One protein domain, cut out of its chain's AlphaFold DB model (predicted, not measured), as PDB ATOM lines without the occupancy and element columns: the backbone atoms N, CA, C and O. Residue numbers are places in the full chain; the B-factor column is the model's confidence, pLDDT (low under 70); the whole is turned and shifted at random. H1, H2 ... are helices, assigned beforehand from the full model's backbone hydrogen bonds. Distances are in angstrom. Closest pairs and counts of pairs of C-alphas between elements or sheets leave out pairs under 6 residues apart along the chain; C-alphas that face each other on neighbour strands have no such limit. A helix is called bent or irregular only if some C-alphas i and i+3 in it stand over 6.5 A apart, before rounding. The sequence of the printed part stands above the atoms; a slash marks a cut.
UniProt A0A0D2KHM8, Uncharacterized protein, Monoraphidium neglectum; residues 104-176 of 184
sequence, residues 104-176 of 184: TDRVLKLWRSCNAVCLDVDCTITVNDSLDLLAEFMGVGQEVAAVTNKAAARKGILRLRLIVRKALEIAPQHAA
ATOM      1  N   THR A 104       6.673   5.089  26.648       91.38
ATOM      2  CA  THR A 104       7.769   4.105  26.669       91.38
ATOM      3  C   THR A 104       9.100   4.730  27.108       91.38
ATOM      4  O   THR A 104       9.373   5.901  26.823       91.38
ATOM      5  N   ASP A 105      10.001   3.926  27.682       94.38
ATOM      6  CA  ASP A 105      11.346   4.366  28.100       94.38
ATOM      7  C   ASP A 105      12.132   5.065  26.986       94.38
ATOM      8  O   ASP A 105      12.863   6.032  27.215       94.38
ATOM      9  N   ARG A 106      11.952   4.608  25.740       92.56
ATOM     10  CA  ARG A 106      12.573   5.219  24.563       92.56
ATOM     11  C   ARG A 106      12.091   6.654  24.347       92.56
ATOM     12  O   ARG A 106      12.910   7.523  24.046       92.56
ATOM     13  N   VAL A 107      10.786   6.896  24.483       91.50
ATOM     14  CA  VAL A 107      10.185   8.231  24.344       91.50
ATOM     15  C   VAL A 107      10.642   9.128  25.488       91.50
ATOM     16  O   VAL A 107      11.062  10.253  25.234       91.50
ATOM     17  N   LEU A 108      10.674   8.617  26.722       94.75
ATOM     18  CA  LEU A 108      11.157   9.369  27.882       94.75
ATOM     19  C   LEU A 108      12.630   9.766  27.752       94.75
ATOM     20  O   LEU A 108      12.998  10.901  28.054       94.75
ATOM     21  N   LYS A 109      13.485   8.856  27.272       95.44
ATOM     22  CA  LYS A 109      14.900   9.155  27.026       95.44
ATOM     23  C   LYS A 109      15.063  10.239  25.962       95.44
ATOM     24  O   LYS A 109      15.847  11.161  26.166       95.44
ATOM     25  N   LEU A 110      14.305  10.152  24.867       94.69
ATOM     26  CA  LEU A 110      14.320  11.156  23.801       94.69
ATOM     27  C   LEU A 110      13.828  12.519  24.299       94.69
ATOM     28  O   LEU A 110      14.479  13.525  24.034       94.69
ATOM     29  N   TRP A 111      12.720  12.545  25.041       94.88
ATOM     30  CA  TRP A 111      12.158  13.766  25.617       94.88
ATOM     31  C   TRP A 111      13.164  14.464  26.537       94.88
ATOM     32  O   TRP A 111      13.394  15.662  26.411       94.88
ATOM     33  N   ARG A 112      13.848  13.701  27.399       96.12
ATOM     34  CA  ARG A 112      14.866  14.227  28.325       96.12
ATOM     35  C   ARG A 112      16.154  14.689  27.640       96.12
ATOM     36  O   ARG A 112      16.841  15.539  28.192       96.12
ATOM     37  N   SER A 113      16.514  14.124  26.484       95.44
ATOM     38  CA  SER A 113      17.775  14.449  25.800       95.44
ATOM     39  C   SER A 113      17.618  15.369  24.587       95.44
ATOM     40  O   SER A 113      18.615  15.660  23.925       95.44
ATOM     41  N   CYS A 114      16.398  15.766  24.221       94.88
ATOM     42  CA  CYS A 114      16.175  16.622  23.062       94.88
ATOM     43  C   CYS A 114      16.712  18.044  23.299       94.88
ATOM     44  O   CYS A 114      16.688  18.567  24.409       94.88
ATOM     45  N   ASN A 115      17.208  18.682  22.236       96.75
ATOM     46  CA  ASN A 115      17.663  20.076  22.292       96.75
ATOM     47  C   ASN A 115      16.552  21.076  21.946       96.75
ATOM     48  O   ASN A 115      16.697  22.266  22.212       96.75
ATOM     49  N   ALA A 116      15.482  20.602  21.306       94.62
ATOM     50  CA  ALA A 116      14.355  21.407  20.870       94.62
ATOM     51  C   ALA A 116      13.093  20.544  20.784       94.62
ATOM     52  O   ALA A 116      13.162  19.363  20.431       94.62
ATOM     53  N   VAL A 117      11.951  21.173  21.054       92.81
ATOM     54  CA  VAL A 117      10.612  20.607  20.892       92.81
ATOM     55  C   VAL A 117       9.841  21.535  19.963       92.81
ATOM     56  O   VAL A 117       9.809  22.744  20.186       92.81
ATOM     57  N   CYS A 118       9.246  20.980  18.910       91.75
ATOM     58  CA  CYS A 118       8.342  21.716  18.034       91.75
ATOM     59  C   CYS A 118       6.916  21.411  18.474       91.75
ATOM     60  O   CYS A 118       6.514  20.248  18.478       91.75
ATOM     61  N   LEU A 119       6.183  22.449  18.845       88.31
ATOM     62  CA  LEU A 119       4.767  22.355  19.157       88.31
ATOM     63  C   LEU A 119       3.985  22.779  17.920       88.31
ATOM     64  O   LEU A 119       4.344  23.768  17.276       88.31
ATOM     65  N   ASP A 120       2.948  22.019  17.590       86.12
ATOM     66  CA  ASP A 120       1.931  22.530  16.681       86.12
ATOM     67  C   ASP A 120       1.155  23.654  17.382       86.12
ATOM     68  O   ASP A 120       1.117  23.714  18.614       86.12
ATOM     69  N   VAL A 121       0.584  24.576  16.615       82.56
ATOM     70  CA  VAL A 121      -0.161  25.708  17.186       82.56
ATOM     71  C   VAL A 121      -1.611  25.302  17.397       82.56
ATOM     72  O   VAL A 121      -2.089  25.306  18.536       82.56
ATOM     73  N   ASP A 122      -2.271  24.888  16.318       80.12
ATOM     74  CA  ASP A 122      -3.661  24.457  16.351       80.12
ATOM     75  C   ASP A 122      -3.774  23.135  17.132       80.12
ATOM     76  O   ASP A 122      -2.908  22.263  17.031       80.12
ATOM     77  N   CYS A 123      -4.805  23.014  17.971       72.88
ATOM     78  CA  CYS A 123      -5.145  21.849  18.809       72.88
ATOM     79  C   CYS A 123      -4.079  21.334  19.806       72.88
ATOM     80  O   CYS A 123      -4.334  20.358  20.512       72.88
ATOM     81  N   THR A 124      -2.915  21.991  19.913       81.50
ATOM     82  CA  THR A 124      -1.886  21.707  20.935       81.50
ATOM     83  C   THR A 124      -1.663  22.896  21.872       81.50
ATOM     84  O   THR A 124      -1.594  22.706  23.085       81.50
ATOM     85  N   ILE A 125      -1.549  24.116  21.332       87.06
ATOM     86  CA  ILE A 125      -1.361  25.343  22.127       87.06
ATOM     87  C   ILE A 125      -2.669  26.127  22.232       87.06
ATOM     88  O   ILE A 125      -2.979  26.662  23.298       87.06
ATOM     89  N   THR A 126      -3.423  26.234  21.135       82.88
ATOM     90  CA  THR A 126      -4.672  27.001  21.105       82.88
ATOM     91  C   THR A 126      -5.860  26.160  21.565       82.88
ATOM     92  O   THR A 126      -5.975  24.980  21.240       82.88
ATOM     93  N   VAL A 127      -6.763  26.787  22.330       80.81
ATOM     94  CA  VAL A 127      -8.014  26.160  22.800       80.81
ATOM     95  C   VAL A 127      -8.989  25.948  21.641       80.81
ATOM     96  O   VAL A 127      -9.671  24.929  21.576       80.81
ATOM     97  N   ASN A 128      -9.034  26.904  20.714       77.75
ATOM     98  CA  ASN A 128      -9.857  26.857  19.513       77.75
ATOM     99  C   ASN A 128      -8.950  26.820  18.276       77.75
ATOM    100  O   ASN A 128      -7.881  27.441  18.270       77.75
ATOM    101  N   ASP A 129      -9.373  26.095  17.240       82.06
ATOM    102  CA  ASP A 129      -8.680  26.067  15.951       82.06
ATOM    103  C   ASP A 129      -8.777  27.455  15.301       82.06
ATOM    104  O   ASP A 129      -9.864  28.036  15.183       82.06
ATOM    105  N   SER A 130      -7.630  28.023  14.927       81.69
ATOM    106  CA  SER A 130      -7.564  29.379  14.384       81.69
ATOM    107  C   SER A 130      -8.344  29.526  13.071       81.69
ATOM    108  O   SER A 130      -8.865  30.608  12.779       81.69
ATOM    109  N   LEU A 131      -8.489  28.440  12.302       80.44
ATOM    110  CA  LEU A 131      -9.303  28.420  11.087       80.44
ATOM    111  C   LEU A 131     -10.800  28.434  11.385       80.44
ATOM    112  O   LEU A 131     -11.545  29.106  10.669       80.44
ATOM    113  N   ASP A 132     -11.235  27.743  12.434       80.94
ATOM    114  CA  ASP A 132     -12.647  27.691  12.812       80.94
ATOM    115  C   ASP A 132     -13.112  29.045  13.358       80.94
ATOM    116  O   ASP A 132     -14.158  29.542  12.941       80.94
ATOM    117  N   LEU A 133     -12.292  29.702  14.189       82.38
ATOM    118  CA  LEU A 133     -12.570  31.060  14.675       82.38
ATOM    119  C   LEU A 133     -12.673  32.073  13.529       82.38
ATOM    120  O   LEU A 133     -13.558  32.931  13.519       82.38
ATOM    121  N   LEU A 134     -11.772  31.977  12.546       81.62
ATOM    122  CA  LEU A 134     -11.820  32.839  11.368       81.62
ATOM    123  C   LEU A 134     -13.079  32.563  10.537       81.62
ATOM    124  O   LEU A 134     -13.725  33.497  10.068       81.62
ATOM    125  N   ALA A 135     -13.447  31.297  10.362       81.31
ATOM    126  CA  ALA A 135     -14.634  30.919   9.613       81.31
ATOM    127  C   ALA A 135     -15.930  31.363  10.307       81.31
ATOM    128  O   ALA A 135     -16.847  31.835   9.637       81.31
ATOM    129  N   GLU A 136     -15.994  31.267  11.635       83.25
ATOM    130  CA  GLU A 136     -17.106  31.770  12.444       83.25
ATOM    131  C   GLU A 136     -17.258  33.287  12.303       83.25
ATOM    132  O   GLU A 136     -18.350  33.761  11.991       83.25
ATOM    133  N   PHE A 137     -16.157  34.040  12.406       79.81
ATOM    134  CA  PHE A 137     -16.161  35.488  12.177       79.81
ATOM    135  C   PHE A 137     -16.674  35.863  10.776       79.81
ATOM    136  O   PHE A 137     -17.342  36.880  10.597       79.81
ATOM    137  N   MET A 138     -16.387  35.029   9.776       80.19
ATOM    138  CA  MET A 138     -16.825  35.225   8.394       80.19
ATOM    139  C   MET A 138     -18.221  34.649   8.091       80.19
ATOM    140  O   MET A 138     -18.687  34.759   6.956       80.19
ATOM    141  N   GLY A 139     -18.889  34.032   9.071       82.38
ATOM    142  CA  GLY A 139     -20.202  33.405   8.903       82.38
ATOM    143  C   GLY A 139     -20.196  32.108   8.083       82.38
ATOM    144  O   GLY A 139     -21.259  31.660   7.667       82.38
ATOM    145  N   VAL A 140     -19.024  31.507   7.853       83.06
ATOM    146  CA  VAL A 140     -18.815  30.280   7.051       83.06
ATOM    147  C   VAL A 140     -18.266  29.107   7.870       83.06
ATOM    148  O   VAL A 140     -17.654  28.173   7.344       83.06
ATOM    149  N   GLY A 141     -18.448  29.159   9.193       82.38
ATOM    150  CA  GLY A 141     -17.941  28.150  10.128       82.38
ATOM    151  C   GLY A 141     -18.381  26.729   9.773       82.38
ATOM    152  O   GLY A 141     -17.583  25.798   9.825       82.38
ATOM    153  N   GLN A 142     -19.628  26.564   9.324       81.94
ATOM    154  CA  GLN A 142     -20.199  25.262   8.968       81.94
ATOM    155  C   GLN A 142     -19.539  24.655   7.721       81.94
ATOM    156  O   GLN A 142     -19.200  23.467   7.716       81.94
ATOM    157  N   GLU A 143     -19.320  25.445   6.663       81.81
ATOM    158  CA  GLU A 143     -18.676  24.945   5.447       81.81
ATOM    159  C   GLU A 143     -17.200  24.620   5.677       81.81
ATOM    160  O   GLU A 143     -16.709  23.598   5.185       81.81
ATOM    161  N   VAL A 144     -16.497  25.461   6.441       79.81
ATOM    162  CA  VAL A 144     -15.083  25.242   6.767       79.81
ATOM    163  C   VAL A 144     -14.922  24.013   7.657       79.81
ATOM    164  O   VAL A 144     -14.146  23.127   7.299       79.81
ATOM    165  N   ALA A 145     -15.731  23.865   8.709       81.50
ATOM    166  CA  ALA A 145     -15.718  22.679   9.566       81.50
ATOM    167  C   ALA A 145     -15.990  21.394   8.767       81.50
ATOM    168  O   ALA A 145     -15.317  20.377   8.951       81.50
ATOM    169  N   ALA A 146     -16.928  21.423   7.814       81.56
ATOM    170  CA  ALA A 146     -17.204  20.274   6.955       81.56
ATOM    171  C   ALA A 146     -16.009  19.902   6.060       81.56
ATOM    172  O   ALA A 146     -15.759  18.715   5.826       81.56
ATOM    173  N   VAL A 147     -15.267  20.887   5.548       80.06
ATOM    174  CA  VAL A 147     -14.055  20.660   4.745       80.06
ATOM    175  C   VAL A 147     -12.910  20.141   5.617       80.06
ATOM    176  O   VAL A 147     -12.268  19.160   5.234       80.06
ATOM    177  N   THR A 148     -12.691  20.734   6.791       77.06
ATOM    178  CA  THR A 148     -11.649  20.338   7.749       77.06
ATOM    179  C   THR A 148     -11.885  18.920   8.268       77.06
ATOM    180  O   THR A 148     -10.989  18.082   8.176       77.06
ATOM    181  N   ASN A 149     -13.114  18.582   8.668       78.19
ATOM    182  CA  ASN A 149     -13.473  17.237   9.134       78.19
ATOM    183  C   ASN A 149     -13.308  16.178   8.036       78.19
ATOM    184  O   ASN A 149     -12.769  15.097   8.281       78.19
ATOM    185  N   LYS A 150     -13.703  16.488   6.793       74.69
ATOM    186  CA  LYS A 150     -13.468  15.598   5.641       74.69
ATOM    187  C   LYS A 150     -11.980  15.414   5.354       74.69
ATOM    188  O   LYS A 150     -11.576  14.335   4.915       74.69
ATOM    189  N   ALA A 151     -11.172  16.448   5.575       69.94
ATOM    190  CA  ALA A 151      -9.738  16.381   5.362       69.94
ATOM    191  C   ALA A 151      -9.012  15.600   6.465       69.94
ATOM    192  O   ALA A 151      -8.161  14.774   6.142       69.94
ATOM    193  N   ALA A 152      -9.404  15.782   7.729       68.62
ATOM    194  CA  ALA A 152      -8.885  15.039   8.875       68.62
ATOM    195  C   ALA A 152      -9.267  13.545   8.832       68.62
ATOM    196  O   ALA A 152      -8.454  12.686   9.168       68.62
ATOM    197  N   ALA A 153     -10.475  13.213   8.356       64.31
ATOM    198  CA  ALA A 153     -10.950  11.831   8.247       64.31
ATOM    199  C   ALA A 153     -10.266  11.026   7.124       64.31
ATOM    200  O   ALA A 153     -10.201   9.792   7.174       64.31
ATOM    201  N   ARG A 154      -9.748  11.691   6.085       59.19
ATOM    202  CA  ARG A 154      -9.098  11.004   4.967       59.19
ATOM    203  C   ARG A 154      -7.643  10.721   5.339       59.19
ATOM    204  O   ARG A 154      -6.817  11.623   5.342       59.19
ATOM    205  N   LYS A 155      -7.307   9.447   5.597       49.03
ATOM    206  CA  LYS A 155      -5.915   8.962   5.724       49.03
ATOM    207  C   LYS A 155      -5.154   9.223   4.420       49.03
ATOM    208  O   LYS A 155      -5.103   8.387   3.524       49.03
ATOM    209  N   GLY A 156      -4.600  10.415   4.289       53.38
ATOM    210  CA  GLY A 156      -3.918  10.858   3.090       53.38
ATOM    211  C   GLY A 156      -3.664  12.348   3.167       53.38
ATOM    212  O   GLY A 156      -4.432  13.094   3.756       53.38
ATOM    213  N   ILE A 157      -2.559  12.770   2.568       49.25
ATOM    214  CA  ILE A 157      -2.105  14.156   2.503       49.25
ATOM    215  C   ILE A 157      -3.102  14.979   1.663       49.25
ATOM    216  O   ILE A 157      -2.815  15.376   0.536       49.25
ATOM    217  N   LEU A 158      -4.283  15.287   2.195       50.88
ATOM    218  CA  LEU A 158      -4.898  16.567   1.886       50.88
ATOM    219  C   LEU A 158      -3.996  17.572   2.589       50.88
ATOM    220  O   LEU A 158      -4.034  17.741   3.802       50.88
ATOM    221  N   ARG A 159      -3.046  18.115   1.818       58.28
ATOM    222  CA  ARG A 159      -2.084  19.099   2.318       58.28
ATOM    223  C   ARG A 159      -2.896  20.170   3.031       58.28
ATOM    224  O   ARG A 159      -3.836  20.674   2.429       58.28
ATOM    225  N   LEU A 160      -2.483  20.574   4.229       61.00
ATOM    226  CA  LEU A 160      -2.986  21.767   4.918       61.00
ATOM    227  C   LEU A 160      -3.204  22.940   3.941       61.00
ATOM    228  O   LEU A 160      -4.211  23.628   3.981       61.00
ATOM    229  N   ARG A 161      -2.316  23.073   2.943       63.75
ATOM    230  CA  ARG A 161      -2.443  24.010   1.815       63.75
ATOM    231  C   ARG A 161      -3.776  23.963   1.064       63.75
ATOM    232  O   ARG A 161      -4.242  25.007   0.638       63.75
ATOM    233  N   LEU A 162      -4.341  22.788   0.820       67.50
ATOM    234  CA  LEU A 162      -5.625  22.636   0.144       67.50
ATOM    235  C   LEU A 162      -6.783  23.015   1.069       67.50
ATOM    236  O   LEU A 162      -7.698  23.680   0.606       67.50
ATOM    237  N   ILE A 163      -6.713  22.642   2.351       68.19
ATOM    238  CA  ILE A 163      -7.715  23.018   3.361       68.19
ATOM    239  C   ILE A 163      -7.747  24.541   3.491       68.19
ATOM    240  O   ILE A 163      -8.781  25.153   3.255       68.19
ATOM    241  N   VAL A 164      -6.585  25.156   3.726       72.12
ATOM    242  CA  VAL A 164      -6.429  26.610   3.843       72.12
ATOM    243  C   VAL A 164      -6.868  27.322   2.562       72.12
ATOM    244  O   VAL A 164      -7.595  28.305   2.634       72.12
ATOM    245  N   ARG A 165      -6.499  26.818   1.373       78.00
ATOM    246  CA  ARG A 165      -6.976  27.394   0.101       78.00
ATOM    247  C   ARG A 165      -8.490  27.311  -0.038       78.00
ATOM    248  O   ARG A 165      -9.099  28.285  -0.451       78.00
ATOM    249  N   LYS A 166      -9.093  26.171   0.298       73.88
ATOM    250  CA  LYS A 166     -10.539  25.990   0.166       73.88
ATOM    251  C   LYS A 166     -11.303  26.845   1.176       73.88
ATOM    252  O   LYS A 166     -12.291  27.459   0.797       73.88
ATOM    253  N   ALA A 167     -10.810  26.951   2.407       70.44
ATOM    254  CA  ALA A 167     -11.352  27.859   3.414       70.44
ATOM    255  C   ALA A 167     -11.278  29.323   2.942       70.44
ATOM    256  O   ALA A 167     -12.278  30.036   2.988       70.44
ATOM    257  N   LEU A 168     -10.139  29.741   2.376       75.19
ATOM    258  CA  LEU A 168      -9.960  31.074   1.789       75.19
ATOM    259  C   LEU A 168     -10.810  31.323   0.534       75.19
ATOM    260  O   LEU A 168     -11.068  32.476   0.220       75.19
ATOM    261  N   GLU A 169     -11.232  30.291  -0.200       79.44
ATOM    262  CA  GLU A 169     -12.175  30.432  -1.322       79.44
ATOM    263  C   GLU A 169     -13.624  30.619  -0.845       79.44
ATOM    264  O   GLU A 169     -14.395  31.320  -1.497       79.44
ATOM    265  N   ILE A 170     -13.994  30.007   0.284       72.06
ATOM    266  CA  ILE A 170     -15.348  30.070   0.861       72.06
ATOM    267  C   ILE A 170     -15.584  31.420   1.555       72.06
ATOM    268  O   ILE A 170     -16.622  32.053   1.364       72.06
ATOM    269  N   ALA A 171     -14.580  31.879   2.301       65.12
ATOM    270  CA  ALA A 171     -14.523  33.153   3.012       65.12
ATOM    271  C   ALA A 171     -15.063  34.377   2.213       65.12
ATOM    272  O   ALA A 171     -15.996  35.040   2.675       65.12
ATOM    273  N   PRO A 172     -14.570  34.697   1.002       65.00
ATOM    274  CA  PRO A 172     -15.002  35.879   0.252       65.00
ATOM    275  C   PRO A 172     -16.399  35.758  -0.373       65.00
ATOM    276  O   PRO A 172     -16.982  36.779  -0.728       65.00
ATOM    277  N   GLN A 173     -16.962  34.552  -0.514       57.91
ATOM    278  CA  GLN A 173     -18.279  34.364  -1.145       57.91
ATOM    279  C   GLN A 173     -19.447  34.720  -0.209       57.91
ATOM    280  O   GLN A 173     -20.541  35.011  -0.689       57.91
ATOM    281  N   HIS A 174     -19.216  34.755   1.109       52.81
ATOM    282  CA  HIS A 174     -20.232  35.072   2.121       52.81
ATOM    283  C   HIS A 174     -20.113  36.478   2.719       52.81
ATOM    284  O   HIS A 174     -21.123  37.018   3.165       52.81
ATOM    285  N   ALA A 175     -18.946  37.126   2.626       54.28
ATOM    286  CA  ALA A 175     -18.776  38.539   2.996       54.28
ATOM    287  C   ALA A 175     -19.637  39.508   2.149       54.28
ATOM    288  O   ALA A 175     -19.786  40.675   2.498       54.28
ATOM    289  N   ALA A 176     -20.214  39.027   1.040       53.31
ATOM    290  CA  ALA A 176     -21.136  39.776   0.188       53.31
ATOM    291  C   ALA A 176     -22.618  39.648   0.594       53.31
ATOM    292  O   ALA A 176     -23.471  40.290  -0.023       53.31
TER     293      ALA A 176
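AT A GLANCE: This is residues 104 to 176 of the 184 residues of an uncharacterized protein of Monoraphidium neglectum (UniProt A0A0D2KHM8). Three helices, H2, H3 and H4, make a small body at one end, and from it a long bare arm sticks out, residues 104 to 120, bearing the lone helix H1 near its tip. In the body H2 and H3 form a narrow V that closes where the one ends and the other begins, and H4 folds back beside H3. The printed part has 73 residues with four named helices, H1, H2, H3 and H4 in chain order, and no named strand; its class is all helix. The whole is only just loose, close to extended, with a radius of gyration of the C-alphas of 16.6 A, and the arm makes much of the length in its spans of 54 by 24 by 16 A.

IN THESE COORDINATES: H1 holds residues 105 to 113, 12.2 A from first to last C-alpha, and begins with C-alpha 105 at (11.346, 4.366, 28.100). Residues 114 to 129 hold no named element. H2, residues 130 to 137, begins with C-alpha 130 at (-7.564, 29.379, 14.384) and is 10.8 A long. H3, residues 141 to 153, is 17.9 A long. H4, residues 160 to 174, is the longest helix at 22.0 A and ends with C-alpha 174 at (-20.232, 35.072, 2.121). H4 is neither bent nor irregular, but only just: C-alphas 169 and 172 are 6.3 A apart.

HOW THE PARTS SIT: H1 is apart from H2, H3 and H4. H2 and H3 are a helical hairpin: they touch and run opposite ways at a shallow tilt of 26 degrees, and their closest C-alphas, those of Ala 135 and Gly 141, are 4.3 A apart. H3 touches H2 with residues 141 to 145 alone. H3 and H4 are a second helical hairpin, opposite ways at a shallow tilt of 18 degrees; they touch, and their closest C-alphas, those of Val 144 and Ala 167, are 5.7 A apart. H2 and H4 only just touch, with 3 pairs of C-alphas within 8 A, the closest being Ala 135 and Ala 171 at 7.0 A; H4 does so with residues 167 to 171 alone. H2 and H4 run the same way at a shallow tilt of 8 degrees. The helix packing is mostly aligned, with the three pairs that touch at shallow tilts. In H1, H2 and H3 every O i to N i+4 pair is within hydrogen-bond range; in H4 8 of 11 are.

THE WHOLE: The C-alphas of Asp 105 and Ala 176, the two farthest apart, are 55.6 A from each other. Residues 104 to 120 and residues 123 to 128 stand free; without them the body has 50 residues, spans 34 by 19 by 17 A and has a radius of gyration of 10.6 A. The link from H1 to H2 is long, with 16 residues; the link from H2 to H3 is tight, and that from H3 to H4 is short. The printed part has no cut. The mean pLDDT of the printed part is 77.6, and residues 151 to 163 and 171 to 176 are under 70.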